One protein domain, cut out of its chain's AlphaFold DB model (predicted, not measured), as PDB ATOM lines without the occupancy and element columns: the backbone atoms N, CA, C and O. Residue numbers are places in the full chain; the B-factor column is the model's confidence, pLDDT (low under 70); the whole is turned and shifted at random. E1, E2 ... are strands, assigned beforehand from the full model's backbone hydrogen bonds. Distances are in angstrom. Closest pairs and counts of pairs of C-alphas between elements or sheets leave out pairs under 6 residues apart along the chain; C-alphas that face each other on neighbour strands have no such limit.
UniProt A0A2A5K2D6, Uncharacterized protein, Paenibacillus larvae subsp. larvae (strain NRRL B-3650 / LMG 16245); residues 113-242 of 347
ATOM      1  N   ASP A 113     254.346 220.583 303.456       84.06
ATOM      2  CA  ASP A 113     253.494 221.375 304.339       84.06
ATOM      3  C   ASP A 113     252.575 222.234 303.452       84.06
ATOM      4  O   ASP A 113     252.938 222.541 302.325       84.06
ATOM      5  N   GLN A 114     251.391 222.615 303.922       81.88
ATOM      6  CA  GLN A 114     250.417 223.424 303.186       81.88
ATOM      7  C   GLN A 114     250.847 224.905 303.121       81.88
ATOM      8  O   GLN A 114     250.231 225.778 303.732       81.88
ATOM      9  N   ILE A 115     251.962 225.189 302.444       81.38
ATOM     10  CA  ILE A 115     252.581 226.520 302.347       81.38
ATOM     11  C   ILE A 115     251.631 227.554 301.737       81.38
ATOM     12  O   ILE A 115     251.618 228.697 302.208       81.38
ATOM     13  N   LEU A 116     250.817 227.129 300.769       75.38
ATOM     14  CA  LEU A 116     249.801 227.932 300.087       75.38
ATOM     15  C   LEU A 116     248.427 227.856 300.760       75.38
ATOM     16  O   LEU A 116     247.413 228.079 300.119       75.38
ATOM     17  N   ASN A 117     248.349 227.514 302.039       74.75
ATOM     18  CA  ASN A 117     247.096 227.579 302.780       74.75
ATOM     19  C   ASN A 117     247.249 228.527 303.968       74.75
ATOM     20  O   ASN A 117     248.360 228.862 304.401       74.75
ATOM     21  N   ASN A 118     246.110 228.940 304.521       74.44
ATOM     22  CA  ASN A 118     246.088 229.634 305.800       74.44
ATOM     23  C   ASN A 118     246.868 228.829 306.845       74.44
ATOM     24  O   ASN A 118     246.787 227.603 306.920       74.44
ATOM     25  N   GLY A 119     247.682 229.539 307.616       73.50
ATOM     26  CA  GLY A 119     248.508 228.951 308.658       73.50
ATOM     27  C   GLY A 119     247.860 229.112 310.017       73.50
ATOM     28  O   GLY A 119     246.805 229.727 310.168       73.50
ATOM     29  N   ARG A 120     248.538 228.594 311.032       77.38
ATOM     30  CA  ARG A 120     248.212 228.859 312.429       77.38
ATOM     31  C   ARG A 120     249.080 229.993 312.936       77.38
ATOM     32  O   ARG A 120     250.298 229.976 312.732       77.38
ATOM     33  N   ALA A 121     248.472 230.937 313.643       76.25
ATOM     34  CA  ALA A 121     249.236 231.864 314.453       76.25
ATOM     35  C   ALA A 121     249.768 231.114 315.687       76.25
ATOM     36  O   ALA A 121     249.021 230.421 316.387       76.25
ATOM     37  N   CYS A 122     251.050 231.286 315.986       77.44
ATOM     38  CA  CYS A 122     251.688 230.770 317.193       77.44
ATOM     39  C   CYS A 122     252.488 231.877 317.885       77.44
ATOM     40  O   CYS A 122     252.984 232.798 317.233       77.44
ATOM     41  N   MET A 123     252.653 231.763 319.203       75.44
ATOM     42  CA  MET A 123     253.528 232.627 319.995       75.44
ATOM     43  C   MET A 123     254.488 231.771 320.815       75.44
ATOM     44  O   MET A 123     254.063 230.907 321.580       75.44
ATOM     45  N   LEU A 124     255.788 232.017 320.678       74.69
ATOM     46  CA  LEU A 124     256.789 231.428 321.563       74.69
ATOM     47  C   LEU A 124     256.734 232.197 322.888       74.69
ATOM     48  O   LEU A 124     256.983 233.387 322.875       74.69
ATOM     49  N   ILE A 125     256.378 231.588 324.019       69.94
ATOM     50  CA  ILE A 125     256.182 232.313 325.292       69.94
ATOM     51  C   ILE A 125     257.429 232.248 326.167       69.94
ATOM     52  O   ILE A 125     257.818 233.255 326.757       69.94
ATOM     53  N   GLU A 126     258.086 231.090 326.225       69.81
ATOM     54  CA  GLU A 126     259.268 230.910 327.063       69.81
ATOM     55  C   GLU A 126     260.410 230.258 326.296       69.81
ATOM     56  O   GLU A 126     260.234 229.491 325.343       69.81
ATOM     57  N   GLY A 127     261.611 230.585 326.757       69.81
ATOM     58  CA  GLY A 127     262.828 229.966 326.286       69.81
ATOM     59  C   GLY A 127     263.002 228.535 326.801       69.81
ATOM     60  O   GLY A 127     262.086 227.908 327.336       69.81
ATOM     61  N   PRO A 128     264.213 227.999 326.659       69.56
ATOM     62  CA  PRO A 128     264.481 226.606 326.928       69.56
ATOM     63  C   PRO A 128     264.398 226.134 328.363       69.56
ATOM     64  O   PRO A 128     265.069 226.662 329.249       69.56
ATOM     65  N   LYS A 129     263.644 225.045 328.549       63.16
ATOM     66  CA  LYS A 129     263.510 224.303 329.803       63.16
ATOM     67  C   LYS A 129     264.335 223.020 329.742       63.16
ATOM     68  O   LYS A 129     263.935 222.031 329.145       63.16
ATOM     69  N   GLY A 130     265.527 223.036 330.331       59.09
ATOM     70  CA  GLY A 130     266.415 221.870 330.391       59.09
ATOM     71  C   GLY A 130     267.898 222.249 330.469       59.09
ATOM     72  O   GLY A 130     268.235 223.424 330.329       59.09
ATOM     73  N   PRO A 131     268.801 221.273 330.692       51.12
ATOM     74  CA  PRO A 131     270.225 221.538 330.913       51.12
ATOM     75  C   PRO A 131     270.991 222.012 329.666       51.12
ATOM     76  O   PRO A 131     272.135 222.426 329.801       51.12
ATOM     77  N   TYR A 132     270.383 221.978 328.474       52.09
ATOM     78  CA  TYR A 132     271.023 222.394 327.219       52.09
ATOM     79  C   TYR A 132     270.003 223.056 326.284       52.09
ATOM     80  O   TYR A 132     269.094 222.377 325.785       52.09
ATOM     81  N   PRO A 133     270.140 224.374 326.046       60.19
ATOM     82  CA  PRO A 133     270.882 224.812 324.854       60.19
ATOM     83  C   PRO A 133     271.752 226.074 325.058       60.19
ATOM     84  O   PRO A 133     271.624 226.778 326.058       60.19
ATOM     85  N   ASP A 134     272.596 226.367 324.064       58.41
ATOM     86  CA  ASP A 134     273.560 227.484 324.069       58.41
ATOM     87  C   ASP A 134     272.910 228.881 323.984       58.41
ATOM     88  O   ASP A 134     273.541 229.872 324.346       58.41
ATOM     89  N   ASP A 135     271.648 228.978 323.541       70.69
ATOM     90  CA  ASP A 135     270.924 230.247 323.410       70.69
ATOM     91  C   ASP A 135     269.487 230.121 323.932       70.69
ATOM     92  O   ASP A 135     268.648 229.420 323.361       70.69
ATOM     93  N   LYS A 136     269.205 230.799 325.050       70.38
ATOM     94  CA  LYS A 136     267.880 230.795 325.685       70.38
ATOM     95  C   LYS A 136     266.908 231.818 325.096       70.38
ATOM     96  O   LYS A 136     265.753 231.857 325.511       70.38
ATOM     97  N   SER A 137     267.367 232.650 324.166       74.94
ATOM     98  CA  SER A 137     266.610 233.796 323.667       74.94
ATOM     99  C   SER A 137     265.784 233.503 322.416       74.94
ATOM    100  O   SER A 137     264.936 234.325 322.076       74.94
ATOM    101  N   LYS A 138     265.986 232.357 321.741       83.19
ATOM    102  CA  LYS A 138     265.325 232.061 320.458       83.19
ATOM    103  C   LYS A 138     265.208 230.575 320.107       83.19
ATOM    104  O   LYS A 138     266.131 229.803 320.347       83.19
ATOM    105  N   LEU A 139     264.106 230.199 319.459       85.81
ATOM    106  CA  LEU A 139     263.882 228.911 318.803       85.81
ATOM    107  C   LEU A 139     264.623 228.851 317.463       85.81
ATOM    108  O   LEU A 139     264.571 229.773 316.653       85.81
ATOM    109  N   LYS A 140     265.315 227.742 317.214       88.06
ATOM    110  CA  LYS A 140     266.201 227.579 316.059       88.06
ATOM    111  C   LYS A 140     265.433 227.346 314.751       88.06
ATOM    112  O   LYS A 140     264.603 226.442 314.688       88.06
ATOM    113  N   GLY A 141     265.772 228.116 313.713       89.94
ATOM    114  CA  GLY A 141     265.288 227.932 312.340       89.94
ATOM    115  C   GLY A 141     266.280 227.178 311.446       89.94
ATOM    116  O   GLY A 141     267.478 227.104 311.737       89.94
ATOM    117  N   TYR A 142     265.785 226.621 310.343       93.44
ATOM    118  CA  TYR A 142     266.533 225.787 309.398       93.44
ATOM    119  C   TYR A 142     266.120 226.081 307.951       93.44
ATOM    120  O   TYR A 142     264.939 226.287 307.680       93.44
ATOM    121  N   TRP A 143     267.063 226.067 307.006       92.19
ATOM    122  CA  TRP A 143     266.771 226.358 305.594       92.19
ATOM    123  C   TRP A 143     266.103 225.206 304.850       92.19
ATOM    124  O   TRP A 143     265.459 225.443 303.834       92.19
ATOM    125  N   ALA A 144     266.256 223.966 305.320       91.12
ATOM    126  CA  ALA A 144     265.713 222.813 304.612       91.12
ATOM    127  C   ALA A 144     265.096 221.778 305.546       91.12
ATOM    128  O   ALA A 144     265.593 221.520 306.643       91.12
ATOM    129  N   LYS A 145     264.068 221.112 305.031       91.44
ATOM    130  CA  LYS A 145     263.547 219.843 305.523       91.44
ATOM    131  C   LYS A 145     264.015 218.765 304.556       91.44
ATOM    132  O   LYS A 145     263.808 218.883 303.354       91.44
ATOM    133  N   VAL A 146     264.701 217.746 305.063       91.38
ATOM    134  CA  VAL A 146     265.223 216.651 304.234       91.38
ATOM    135  C   VAL A 146     264.628 215.327 304.674       91.38
ATOM    136  O   VAL A 146     264.462 215.077 305.869       91.38
ATOM    137  N   LYS A 147     264.348 214.456 303.705       90.00
ATOM    138  CA  LYS A 147     264.005 213.059 303.959       90.00
ATOM    139  C   LYS A 147     265.287 212.245 303.949       90.00
ATOM    140  O   LYS A 147     266.015 212.226 302.958       90.00
ATOM    141  N   ARG A 148     265.596 211.602 305.067       89.12
ATOM    142  CA  ARG A 148     266.764 210.728 305.178       89.12
ATOM    143  C   ARG A 148     266.506 209.394 304.484       89.12
ATOM    144  O   ARG A 148     265.365 209.024 304.217       89.12
ATOM    145  N   ALA A 149     267.575 208.628 304.270       89.12
ATOM    146  CA  ALA A 149     267.492 207.279 303.707       89.12
ATOM    147  C   ALA A 149     266.626 206.317 304.550       89.12
ATOM    148  O   ALA A 149     266.057 205.380 304.005       89.12
ATOM    149  N   ASP A 150     266.490 206.566 305.861       88.12
ATOM    150  CA  ASP A 150     265.616 205.804 306.767       88.12
ATOM    151  C   ASP A 150     264.143 206.261 306.734       88.12
ATOM    152  O   ASP A 150     263.337 205.818 307.550       88.12
ATOM    153  N   GLY A 151     263.790 207.167 305.816       85.31
ATOM    154  CA  GLY A 151     262.441 207.691 305.626       85.31
ATOM    155  C   GLY A 151     262.033 208.787 306.610       85.31
ATOM    156  O   GLY A 151     260.974 209.379 306.422       85.31
ATOM    157  N   LYS A 152     262.852 209.093 307.627       88.31
ATOM    158  CA  LYS A 152     262.546 210.133 308.618       88.31
ATOM    159  C   LYS A 152     262.914 211.523 308.119       88.31
ATOM    160  O   LYS A 152     263.864 211.696 307.354       88.31
ATOM    161  N   PHE A 153     262.196 212.513 308.633       89.81
ATOM    162  CA  PHE A 153     262.458 213.916 308.350       89.81
ATOM    163  C   PHE A 153     263.424 214.534 309.346       89.81
ATOM    164  O   PHE A 153     263.386 214.248 310.541       89.81
ATOM    165  N   GLU A 154     264.293 215.394 308.831       91.62
ATOM    166  CA  GLU A 154     265.248 216.159 309.619       91.62
ATOM    167  C   GLU A 154     265.308 217.597 309.096       91.62
ATOM    168  O   GLU A 154     265.333 217.825 307.885       91.62
ATOM    169  N   ALA A 155     265.369 218.570 310.005       91.50
ATOM    170  CA  ALA A 155     265.672 219.949 309.651       91.50
ATOM    171  C   ALA A 155     267.195 220.135 309.493       91.50
ATOM    172  O   ALA A 155     267.980 219.793 310.381       91.50
ATOM    173  N   LYS A 156     267.631 220.666 308.348       93.00
ATOM    174  CA  LYS A 156     269.040 220.843 307.967       93.00
ATOM    175  C   LYS A 156     269.361 222.294 307.648       93.00
ATOM    176  O   LYS A 156     268.484 223.092 307.337       93.00
ATOM    177  N   TYR A 157     270.660 222.589 307.696       92.81
ATOM    178  CA  TYR A 157     271.232 223.906 307.418       92.81
ATOM    179  C   TYR A 157     270.660 224.951 308.378       92.81
ATOM    180  O   TYR A 157     269.735 225.682 308.031       92.81
ATOM    181  N   PRO A 158     271.153 224.974 309.628       90.19
ATOM    182  CA  PRO A 158     270.630 225.891 310.621       90.19
ATOM    183  C   PRO A 158     270.801 227.331 310.148       90.19
ATOM    184  O   PRO A 158     271.859 227.711 309.639       90.19
ATOM    185  N   MET A 159     269.757 228.126 310.333       88.06
ATOM    186  CA  MET A 159     269.845 229.561 310.139       88.06
ATOM    187  C   MET A 159     270.772 230.161 311.199       88.06
ATOM    188  O   MET A 159     270.897 229.637 312.309       88.06
ATOM    189  N   TYR A 160     271.433 231.266 310.849       82.50
ATOM    190  CA  TYR A 160     272.228 232.035 311.812       82.50
ATOM    191  C   TYR A 160     271.352 232.572 312.954       82.50
ATOM    192  O   TYR A 160     271.776 232.656 314.109       82.50
ATOM    193  N   ASP A 161     270.109 232.909 312.618       80.38
ATOM    194  CA  ASP A 161     269.137 233.438 313.551       80.38
ATOM    195  C   ASP A 161     267.949 232.489 313.778       80.38
ATOM    196  O   ASP A 161     267.918 231.372 313.261       80.38
ATOM    197  N   GLY A 162     266.997 232.902 314.606       85.06
ATOM    198  CA  GLY A 162     265.838 232.095 314.963       85.06
ATOM    199  C   GLY A 162     264.641 232.935 315.377       85.06
ATOM    200  O   GLY A 162     264.664 234.159 315.287       85.06
ATOM    201  N   ILE A 163     263.596 232.260 315.841       85.06
ATOM    202  CA  ILE A 163     262.371 232.883 316.338       85.06
ATOM    203  C   ILE A 163     262.612 233.323 317.786       85.06
ATOM    204  O   ILE A 163     262.804 232.459 318.641       85.06
ATOM    205  N   PRO A 164     262.608 234.624 318.099       79.06
ATOM    206  CA  PRO A 164     262.869 235.104 319.451       79.06
ATOM    207  C   PRO A 164     261.786 234.657 320.438       79.06
ATOM    208  O   PRO A 164     260.613 234.527 320.085       79.06
ATOM    209  N   VAL A 165     262.154 234.464 321.703       75.88
ATOM    210  CA  VAL A 165     261.182 234.244 322.781       75.88
ATOM    211  C   VAL A 165     260.252 235.450 322.881       75.88
ATOM    212  O   VAL A 165     260.653 236.610 322.801       75.88
ATOM    213  N   GLY A 166     258.971 235.161 323.029       69.00
ATOM    214  CA  GLY A 166     257.871 236.101 322.930       69.00
ATOM    215  C   GLY A 166     257.322 236.241 321.506       69.00
ATOM    216  O   GLY A 166     256.223 236.766 321.379       69.00
ATOM    217  N   ALA A 167     258.064 235.898 320.448       73.19
ATOM    218  CA  ALA A 167     257.707 236.304 319.089       73.19
ATOM    219  C   ALA A 167     256.537 235.508 318.501       73.19
ATOM    220  O   ALA A 167     256.340 234.325 318.797       73.19
ATOM    221  N   PHE A 168     255.797 236.180 317.616       76.75
ATOM    222  CA  PHE A 168     254.807 235.547 316.759       76.75
ATOM    223  C   PHE A 168     255.481 234.849 315.582       76.75
ATOM    224  O   PHE A 168     256.431 235.366 314.988       76.75
ATOM    225  N   TYR A 169     254.928 233.708 315.197       80.62
ATOM    226  CA  TYR A 169     255.262 233.053 313.943       80.62
ATOM    227  C   TYR A 169     254.019 232.404 313.342       80.62
ATOM    228  O   TYR A 169     253.130 231.931 314.050       80.62
ATOM    229  N   SER A 170     253.960 232.407 312.016       82.19
ATOM    230  CA  SER A 170     252.945 231.704 311.242       82.19
ATOM    231  C   SER A 170     253.456 230.308 310.938       82.19
ATOM    232  O   SER A 170     254.534 230.165 310.369       82.19
ATOM    233  N   ARG A 171     252.686 229.284 311.284       84.81
ATOM    234  CA  ARG A 171     253.028 227.876 311.075       84.81
ATOM    235  C   ARG A 171     252.135 227.266 310.006       84.81
ATOM    236  O   ARG A 171     250.919 227.407 310.078       84.81
ATOM    237  N   ARG A 172     252.723 226.545 309.052       85.19
ATOM    238  CA  ARG A 172     251.975 225.788 308.040       85.19
ATOM    239  C   ARG A 172     251.718 224.364 308.523       85.19
ATOM    240  O   ARG A 172     252.583 223.756 309.152       85.19
ATOM    241  N   ASP A 173     250.507 223.868 308.284       79.50
ATOM    242  CA  ASP A 173     250.115 222.504 308.646       79.50
ATOM    243  C   ASP A 173     250.726 221.486 307.672       79.50
ATOM    244  O   ASP A 173     251.048 221.824 306.535       79.50
ATOM    245  N   ILE A 174     250.922 220.237 308.108       84.06
ATOM    246  CA  ILE A 174     251.384 219.174 307.201       84.06
ATOM    247  C   ILE A 174     250.321 218.948 306.126       84.06
ATOM    248  O   ILE A 174     249.128 218.955 306.428       84.06
ATOM    249  N   ASN A 175     250.742 218.669 304.891       84.50
ATOM    250  CA  ASN A 175     249.821 218.198 303.866       84.50
ATOM    251  C   ASN A 175     249.205 216.835 304.277       84.50
ATOM    252  O   ASN A 175     249.934 215.841 304.369       84.50
ATOM    253  N   PRO A 176     247.876 216.756 304.502       78.31
ATOM    254  CA  PRO A 176     247.213 215.552 305.009       78.31
ATOM    255  C   PRO A 176     247.223 214.386 304.014       78.31
ATOM    256  O   PRO A 176     246.987 213.250 304.411       78.31
ATOM    257  N   ASN A 177     247.527 214.642 302.739       83.56
ATOM    258  CA  ASN A 177     247.572 213.623 301.689       83.56
ATOM    259  C   ASN A 177     248.908 212.862 301.644       83.56
ATOM    260  O   ASN A 177     249.154 212.096 300.715       83.56
ATOM    261  N   ARG A 178     249.804 213.100 302.609       84.75
ATOM    262  CA  ARG A 178     251.120 212.465 302.672       84.75
ATOM    263  C   ARG A 178     251.093 211.206 303.529       84.75
ATOM    264  O   ARG A 178     250.995 211.287 304.756       84.75
ATOM    265  N   ASP A 179     251.339 210.062 302.899       84.06
ATOM    266  CA  ASP A 179     251.469 208.767 303.585       84.06
ATOM    267  C   ASP A 179     252.692 208.697 304.518       84.06
ATOM    268  O   ASP A 179     252.731 207.908 305.463       84.06
ATOM    269  N   ASP A 180     253.703 209.538 304.280       83.88
ATOM    270  CA  ASP A 180     254.927 209.603 305.080       83.88
ATOM    271  C   ASP A 180     254.888 210.650 306.203       83.88
ATOM    272  O   ASP A 180     255.863 210.792 306.936       83.88
ATOM    273  N   SER A 181     253.766 211.350 306.392       81.75
ATOM    274  CA  SER A 181     253.613 212.409 307.402       81.75
ATOM    275  C   SER A 181     253.708 211.916 308.852       81.75
ATOM    276  O   SER A 181     253.922 212.708 309.775       81.75
ATOM    277  N   LYS A 182     253.556 210.608 309.089       81.50
ATOM    278  CA  LYS A 182     253.556 210.038 310.439       81.50
ATOM    279  C   LYS A 182     254.915 210.241 311.121       81.50
ATOM    280  O   LYS A 182     255.928 209.689 310.704       81.50
ATOM    281  N   GLY A 183     254.914 210.982 312.230       76.25
ATOM    282  CA  GLY A 183     256.125 211.310 312.989       76.25
ATOM    283  C   GLY A 183     256.943 212.472 312.412       76.25
ATOM    284  O   GLY A 183     258.013 212.769 312.940       76.25
ATOM    285  N   ASP A 184     256.453 213.147 311.369       84.94
ATOM    286  CA  ASP A 184     257.046 214.373 310.844       84.94
ATOM    287  C   ASP A 184     256.807 215.542 311.814       84.94
ATOM    288  O   ASP A 184     255.693 216.052 311.965       84.94
ATOM    289  N   GLN A 185     257.867 215.979 312.487       85.50
ATOM    290  CA  GLN A 185     257.834 217.084 313.452       85.50
ATOM    291  C   GLN A 185     258.376 218.390 312.870       85.50
ATOM    292  O   GLN A 185     258.479 219.377 313.590       85.50
ATOM    293  N   ILE A 186     258.733 218.419 311.586       89.69
ATOM    294  CA  ILE A 186     259.322 219.606 310.973       89.69
ATOM    295  C   ILE A 186     258.218 220.425 310.308       89.69
ATOM    296  O   ILE A 186     257.433 219.882 309.525       89.69
ATOM    297  N   ARG A 187     258.147 221.726 310.602       90.12
ATOM    298  CA  ARG A 187     257.132 222.627 310.035       90.12
ATOM    299  C   ARG A 187     257.750 223.813 309.349       90.12
ATOM    300  O   ARG A 187     258.630 224.456 309.922       90.12
ATOM    301  N   TYR A 188     257.222 224.130 308.177       92.00
ATOM    302  CA  TYR A 188     257.446 225.413 307.551       92.00
ATOM    303  C   TYR A 188     256.784 226.535 308.354       92.00
ATOM    304  O   TYR A 188     255.632 226.431 308.794       92.00
ATOM    305  N   VAL A 189     257.523 227.617 308.548       89.62
ATOM    306  CA  VAL A 189     257.110 228.783 309.314       89.62
ATOM    307  C   VAL A 189     257.533 230.068 308.621       89.62
ATOM    308  O   VAL A 189     258.598 230.136 308.012       89.62
ATOM    309  N   TYR A 190     256.725 231.108 308.800       86.88
ATOM    310  CA  TYR A 190     257.113 232.493 308.560       86.88
ATOM    311  C   TYR A 190     257.273 233.193 309.901       86.88
ATOM    312  O   TYR A 190     256.426 233.056 310.785       86.88
ATOM    313  N   PHE A 191     258.351 233.947 310.063       84.00
ATOM    314  CA  PHE A 191     258.661 234.606 311.323       84.00
ATOM    315  C   PHE A 191     259.532 235.838 311.111       84.00
ATOM    316  O   PHE A 191     260.124 236.034 310.049       84.00
ATOM    317  N   ARG A 192     259.627 236.674 312.144       79.50
ATOM    318  CA  ARG A 192     260.650 237.716 312.227       79.50
ATOM    319  C   ARG A 192     261.831 237.178 313.023       79.50
ATOM    320  O   ARG A 192     261.638 236.653 314.118       79.50
ATOM    321  N   ASP A 193     263.028 237.291 312.461       77.00
ATOM    322  CA  ASP A 193     264.259 236.919 313.158       77.00
ATOM    323  C   ASP A 193     264.627 237.938 314.258       77.00
ATOM    324  O   ASP A 193     263.941 238.948 314.433       77.00
ATOM    325  N   VAL A 194     265.699 237.703 315.021       71.12
ATOM    326  CA  VAL A 194     266.176 238.627 316.069       71.12
ATOM    327  C   VAL A 194     266.594 239.983 315.487       71.12
ATOM    328  O   VAL A 194     266.517 241.005 316.167       71.12
ATOM    329  N   GLY A 195     266.974 240.028 314.210       69.75
ATOM    330  CA  GLY A 195     267.227 241.262 313.464       69.75
ATOM    331  C   GLY A 195     265.972 242.000 312.975       69.75
ATOM    332  O   GLY A 195     266.105 243.064 312.370       69.75
ATOM    333  N   GLY A 196     264.768 241.463 313.197       70.12
ATOM    334  CA  GLY A 196     263.503 242.051 312.747       70.12
ATOM    335  C   GLY A 196     263.218 241.862 311.254       70.12
ATOM    336  O   GLY A 196     262.322 242.510 310.704       70.12
ATOM    337  N   ARG A 197     263.945 240.982 310.561       76.25
ATOM    338  CA  ARG A 197     263.724 240.691 309.137       76.25
ATOM    339  C   ARG A 197     262.682 239.595 308.986       76.25
ATOM    340  O   ARG A 197     262.676 238.636 309.752       76.25
ATOM    341  N   LEU A 198     261.786 239.753 308.011       79.25
ATOM    342  CA  LEU A 198     260.850 238.689 307.654       79.25
ATOM    343  C   LEU A 198     261.658 237.545 307.050       79.25
ATOM    344  O   LEU A 198     262.441 237.759 306.128       79.25
ATOM    345  N   ASN A 199     261.467 236.355 307.595       84.56
ATOM    346  CA  ASN A 199     262.162 235.152 307.194       84.56
ATOM    347  C   ASN A 199     261.168 233.994 307.103       84.56
ATOM    348  O   ASN A 199     260.061 234.050 307.651       84.56
ATOM    349  N   ALA A 200     261.567 232.952 306.389       88.75
ATOM    350  CA  ALA A 200     260.779 231.752 306.234       88.75
ATOM    351  C   ALA A 200     261.693 230.536 306.129       88.75
ATOM    352  O   ALA A 200     262.781 230.597 305.560       88.75
ATOM    353  N   GLY A 201     261.252 229.425 306.698       91.94
ATOM    354  CA  GLY A 201     262.005 228.182 306.694       91.94
ATOM    355  C   GLY A 201     261.376 227.186 307.638       91.94
ATOM    356  O   GLY A 201     260.171 227.217 307.853       91.94
ATOM    357  N   TYR A 202     262.181 226.308 308.219       93.12
ATOM    358  CA  TYR A 202     261.687 225.188 309.003       93.12
ATOM    359  C   TYR A 202     262.056 225.302 310.477       93.12
ATOM    360  O   TYR A 202     263.159 225.724 310.824       93.12
ATOM    361  N   ILE A 203     261.153 224.845 311.339       90.75
ATOM    362  CA  ILE A 203     261.437 224.539 312.741       90.75
ATOM    363  C   ILE A 203     261.271 223.049 312.990       90.75
ATOM    364  O   ILE A 203     260.482 222.380 312.324       90.75
ATOM    365  N   ASP A 204     261.990 222.550 313.986       87.88
ATOM    366  CA  ASP A 204     261.741 221.232 314.550       87.88
ATOM    367  C   ASP A 204     260.830 221.372 315.775       87.88
ATOM    368  O   ASP A 204     261.274 221.753 316.864       87.88
ATOM    369  N   GLU A 205     259.547 221.051 315.607       81.75
ATOM    370  CA  GLU A 205     258.563 221.070 316.692       81.75
ATOM    371  C   GLU A 205     258.880 220.050 317.780       81.75
ATOM    372  O   GLU A 205     258.336 220.133 318.881       81.75
ATOM    373  N   SER A 206     259.802 219.113 317.527       78.00
ATOM    374  CA  SER A 206     260.255 218.188 318.552       78.00
ATOM    375  C   SER A 206     260.879 218.894 319.757       78.00
ATOM    376  O   SER A 206     260.909 218.333 320.857       78.00
ATOM    377  N   SER A 207     261.362 220.117 319.531       74.75
ATOM    378  CA  SER A 207     261.986 220.989 320.514       74.75
ATOM    379  C   SER A 207     260.991 221.819 321.327       74.75
ATOM    380  O   SER A 207     261.414 222.497 322.257       74.75
ATOM    381  N   LEU A 208     259.696 221.767 321.026       75.50
ATOM    382  CA  LEU A 208     258.680 222.593 321.662       75.50
ATOM    383  C   LEU A 208     257.920 221.859 322.793       75.50
ATOM    384  O   LEU A 208     257.804 220.636 322.795       75.50
ATOM    385  N   ILE A 209     257.388 222.621 323.751       69.75
ATOM    386  CA  ILE A 209     256.603 222.222 324.927       69.75
ATOM    387  C   ILE A 209     255.310 223.047 324.958       69.75
ATOM    388  O   ILE A 209     255.346 224.251 324.707       69.75
ATOM    389  N   ASN A 210     254.191 222.408 325.307       61.31
ATOM    390  CA  ASN A 210     252.913 223.078 325.540       61.31
ATOM    391  C   ASN A 210     252.649 223.271 327.045       61.31
ATOM    392  O   ASN A 210     252.914 222.373 327.845       61.31
ATOM    393  N   TYR A 211     252.087 224.418 327.418       51.50
ATOM    394  CA  TYR A 211     251.599 224.685 328.775       51.50
ATOM    395  C   TYR A 211     250.177 224.096 328.918       51.50
ATOM    396  O   TYR A 211     249.395 224.313 327.993       51.50
ATOM    397  N   PRO A 212     249.792 223.363 329.996       45.06
ATOM    398  CA  PRO A 212     250.413 223.220 331.322       45.06
ATOM    399  C   PRO A 212     250.973 221.813 331.680       45.06
ATOM    400  O   PRO A 212     251.311 221.582 332.840       45.06
ATOM    401  N   ASN A 213     251.111 220.871 330.740       50.22
ATOM    402  CA  ASN A 213     251.505 219.473 331.025       50.22
ATOM    403  C   ASN A 213     252.910 219.121 330.480       50.22
ATOM    404  O   ASN A 213     253.050 218.400 329.492       50.22
ATOM    405  N   GLU A 214     253.977 219.638 331.102       52.19
ATOM    406  CA  GLU A 214     255.339 219.576 330.542       52.19
ATOM    407  C   GLU A 214     256.160 218.321 330.917       52.19
ATOM    408  O   GLU A 214     256.341 217.997 332.091       52.19
ATOM    409  N   GLY A 215     256.794 217.694 329.914       52.47
ATOM    410  CA  GLY A 215     257.865 216.709 330.108       52.47
ATOM    411  C   GLY A 215     258.694 216.403 328.848       52.47
ATOM    412  O   GLY A 215     258.300 215.559 328.050       52.47
ATOM    413  N   LYS A 216     259.897 217.012 328.752       54.75
ATOM    414  CA  LYS A 216     261.029 216.780 327.800       54.75
ATOM    415  C   LYS A 216     261.089 217.557 326.458       54.75
ATOM    416  O   LYS A 216     261.581 217.005 325.474       54.75
ATOM    417  N   GLY A 217     260.700 218.832 326.402       57.31
ATOM    418  CA  GLY A 217     261.040 219.719 325.266       57.31
ATOM    419  C   GLY A 217     262.019 220.841 325.646       57.31
ATOM    420  O   GLY A 217     262.489 220.898 326.776       57.31
ATOM    421  N   LYS A 218     262.368 221.713 324.695       71.56
ATOM    422  CA  LYS A 218     263.370 222.789 324.822       71.56
ATOM    423  C   LYS A 218     262.805 224.202 324.652       71.56
ATOM    424  O   LYS A 218     263.615 225.105 324.607       71.56
ATOM    425  N   PHE A 219     261.508 224.441 324.504       71.50
ATOM    426  CA  PHE A 219     260.920 225.779 324.291       71.50
ATOM    427  C   PHE A 219     259.443 225.737 324.659       71.50
ATOM    428  O   PHE A 219     258.844 224.699 324.429       71.50
ATOM    429  N   VAL A 220     258.835 226.815 325.163       67.81
ATOM    430  CA  VAL A 220     257.381 226.846 325.421       67.81
ATOM    431  C   VAL A 220     256.703 227.741 324.410       67.81
ATOM    432  O   VAL A 220     257.064 228.906 324.267       67.81
ATOM    433  N   TYR A 221     255.693 227.215 323.738       64.69
ATOM    434  CA  TYR A 221     254.901 227.948 322.761       64.69
ATOM    435  C   TYR A 221     253.419 227.743 323.036       64.69
ATOM    436  O   TYR A 221     253.016 226.776 323.678       64.69
ATOM    437  N   HIS A 222     252.618 228.670 322.537       60.12
ATOM    438  CA  HIS A 222     251.176 228.620 322.619       60.12
ATOM    439  C   HIS A 222     250.619 228.773 321.216       60.12
ATOM    440  O   HIS A 222     250.966 229.706 320.481       60.12
ATOM    441  N   TYR A 223     249.751 227.843 320.840       58.34
ATOM    442  CA  TYR A 223     248.927 228.027 319.663       58.34
ATOM    443  C   TYR A 223     247.866 229.065 319.992       58.34
ATOM    444  O   TYR A 223     247.193 228.956 321.017       58.34
ATOM    445  N   PHE A 224     247.584 229.971 319.069       57.00
ATOM    446  CA  PHE A 224     246.230 230.491 318.989       57.00
ATOM    447  C   PHE A 224     245.361 229.390 318.354       57.00
ATOM    448  O   PHE A 224     244.723 229.668 317.355       57.00
ATOM    449  N   GLY A 225     245.405 228.127 318.833       49.31
ATOM    450  CA  GLY A 225     244.818 226.969 318.117       49.31
ATOM    451  C   GLY A 225     244.697 225.595 318.795       49.31
ATOM    452  O   GLY A 225     244.519 224.628 318.065       49.31
ATOM    453  N   GLY A 226     244.861 225.467 320.119       46.00
ATOM    454  CA  GLY A 226     244.746 224.225 320.924       46.00
ATOM    455  C   GLY A 226     244.836 222.845 320.236       46.00
ATOM    456  O   GLY A 226     243.892 222.063 320.279       46.00
ATOM    457  N   THR A 227     245.997 222.496 319.678       42.69
ATOM    458  CA  THR A 227     246.339 221.111 319.289       42.69
ATOM    459  C   THR A 227     247.553 220.623 320.064       42.69
ATOM    460  O   THR A 227     248.559 221.331 320.129       42.69
ATOM    461  N   GLU A 228     247.487 219.402 320.597       38.31
ATOM    462  CA  GLU A 228     248.588 218.761 321.320       38.31
ATOM    463  C   GLU A 228     249.374 217.780 320.430       38.31
ATOM    464  O   GLU A 228     248.848 217.152 319.506       38.31
ATOM    465  N   VAL A 229     250.668 217.626 320.724       36.38
ATOM    466  CA  VAL A 229     251.520 216.574 320.153       36.38
ATOM    467  C   VAL A 229     251.644 215.475 321.202       36.38
ATOM    468  O   VAL A 229     252.370 215.641 322.182       36.38
ATOM    469  N   TRP A 230     250.959 214.349 321.006       33.19
ATOM    470  CA  TRP A 230     251.049 213.214 321.926       33.19
ATOM    471  C   TRP A 230     252.273 212.364 321.590       33.19
ATOM    472  O   TRP A 230     252.479 212.007 320.423       33.19
ATOM    473  N   ARG A 231     253.081 212.027 322.603       35.94
ATOM    474  CA  ARG A 231     254.182 211.066 322.478       35.94
ATOM    475  C   ARG A 231     253.991 209.888 323.418       35.94
ATOM    476  O   ARG A 231     253.557 210.069 324.552       35.94
ATOM    477  N   ASP A 232     254.361 208.702 322.948       34.00
ATOM    478  CA  ASP A 232     254.431 207.512 323.794       34.00
ATOM    479  C   ASP A 232     255.485 207.664 324.909       34.00
ATOM    480  O   ASP A 232     256.351 208.544 324.882       34.00
ATOM    481  N   SER A 233     255.398 206.804 325.927       30.53
ATOM    482  CA  SER A 233     256.243 206.827 327.134       30.53
ATOM    483  C   SER A 233     257.753 206.775 326.858       30.53
ATOM    484  O   SER A 233     258.571 207.185 327.683       30.53
ATOM    485  N   ASP A 234     258.125 206.269 325.692       36.06
ATOM    486  CA  ASP A 234     259.479 206.081 325.199       36.06
ATOM    487  C   ASP A 234     259.910 207.152 324.179       36.06
ATOM    488  O   ASP A 234     261.076 207.178 323.775       36.06
ATOM    489  N   GLY A 235     259.025 208.098 323.839       37.53
ATOM    490  CA  GLY A 235     259.312 209.293 323.042       37.53
ATOM    491  C   GLY A 235     259.592 209.024 321.562       37.53
ATOM    492  O   GLY A 235     260.190 209.877 320.898       37.53
ATOM    493  N   LYS A 236     259.212 207.847 321.054       31.38
ATOM    494  CA  LYS A 236     259.569 207.339 319.722       31.38
ATOM    495  C   LYS A 236     258.476 207.534 318.681       31.38
ATOM    496  O   LYS A 236     258.810 207.589 317.496       31.38
ATOM    497  N   GLN A 237     257.214 207.666 319.084       29.00
ATOM    498  CA  GLN A 237     256.125 208.059 318.189       29.00
ATOM    499  C   GLN A 237     255.547 209.401 318.620       29.00
ATOM    500  O   GLN A 237     255.307 209.625 319.800       29.00
ATOM    501  N   ALA A 238     255.326 210.291 317.651       30.16
ATOM    502  CA  ALA A 238     254.571 211.518 317.840       30.16
ATOM    503  C   ALA A 238     253.368 211.499 316.910       30.16
ATOM    504  O   ALA A 238     253.522 211.425 315.689       30.16
ATOM    505  N   THR A 239     252.184 211.558 317.501       33.31
ATOM    506  CA  THR A 239     250.926 211.645 316.769       33.31
ATOM    507  C   THR A 239     250.348 213.026 317.040       33.31
ATOM    508  O   THR A 239     250.225 213.434 318.196       33.31
ATOM    509  N   LEU A 240     250.026 213.765 315.977       33.47
ATOM    510  CA  LEU A 240     249.199 214.963 316.087       33.47
ATOM    511  C   LEU A 240     247.794 214.489 316.433       33.47
ATOM    512  O   LEU A 240     247.127 213.879 315.598       33.47
ATOM    513  N   ILE A 241     247.377 214.711 317.674       36.19
ATOM    514  CA  ILE A 241     246.028 214.380 318.105       36.19
ATOM    515  C   ILE A 241     245.327 215.712 318.360       36.19
ATOM    516  O   ILE A 241     245.713 216.438 319.275       36.19
ATOM    517  N   PRO A 242     244.310 216.072 317.565       36.53
ATOM    518  CA  PRO A 242     243.431 217.162 317.941       36.53
ATOM    519  C   PRO A 242     242.562 216.673 319.100       36.53
ATOM    520  O   PRO A 242     241.538 216.060 318.830       36.53
TER     521      PRO A 242
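What this domain is: This is residues 113 to 242 of the 347 residues of an uncharacterized protein of Paenibacillus larvae subsp. larvae (strain NRRL B-3650 / LMG 16245) (UniProt A0A2A5K2D6). One strongly twisted sheet of seven strands is folded back on itself, with E3 and E2 as one leaf facing E5, E4, E1 and E7 as the other, and E6 as the hinge. A small hairpin of E8 and E9, set apart from these seven strands, ends the printed part. The printed part has 130 residues with no named helix and nine named strands, E1 to E9 along the chain; the large sheet's order is E3, E2, E6, E5, E4, E1, E7, antiparallel throughout. The class is all strand, though under half of the residues, 60 of 130, are in named elements. The whole is compact and rounded, with a radius of gyration of the C-alphas of 14.0 A and spans of 37 by 32 by 29 A.

How they stand to each other: E1, residues 119 to 126, is antiparallel to E7, residues 220 to 223, an edge strand, with N 125 and O 220 2.8 A apart. On the other side of E1 is E4, residues 168 to 171, with N 120 and O 171 at 2.8 A. E2, residues 138 to 147, and E3, residues 153 to 164, form a hairpin, with N 139 and O 163 at 2.7 A. E3 is the other edge strand. E2 bends by 67 degrees at residue 143, and E3 by 99 degrees at residue 160. E4 begins a meander, each strand the antiparallel neighbour of the one before, that goes on through E5, residues 186 to 192, and E6, residues 198 to 204. N 170 and O 190 of E4 and E5 are 2.8 A apart, as are N 189 and O 201 of E5 and E6. E6 is also antiparallel to E2, with N 142 and O 202 at 2.8 A. Between the leaves, the closest C-alphas of E3 and E5 are those of Ile 163 and Phe 191, 6.5 A apart. Residues 209 to 210 pair, parallel, with residues 220 to 221 of E7. E8, residues 228 to 231, and E9, residues 238 to 241, form a hairpin, with N 230 and O 239 at 3.0 A.

Where its parts are: E1 starts at C-alpha 119 (248.508, 228.951, 308.658) and is 21.4 A long. E2 measures 25.2 A, E3 23.9 A, E6 18.8 A and E5 18.2 A. E9 ends at C-alpha 241 (246.028, 214.380, 318.105).

The domain as a whole: The C-alphas farthest apart are those of Arg 197 and Ser 233, 39.1 A. The printed part has no cut. The links E1 to E2, E4 to E5 and E6 to E7 are long. The mean pLDDT of the printed part is 71.9; 44 residues are under 70, among them residues 125 to 134, 209 to 217 and 220 to 242.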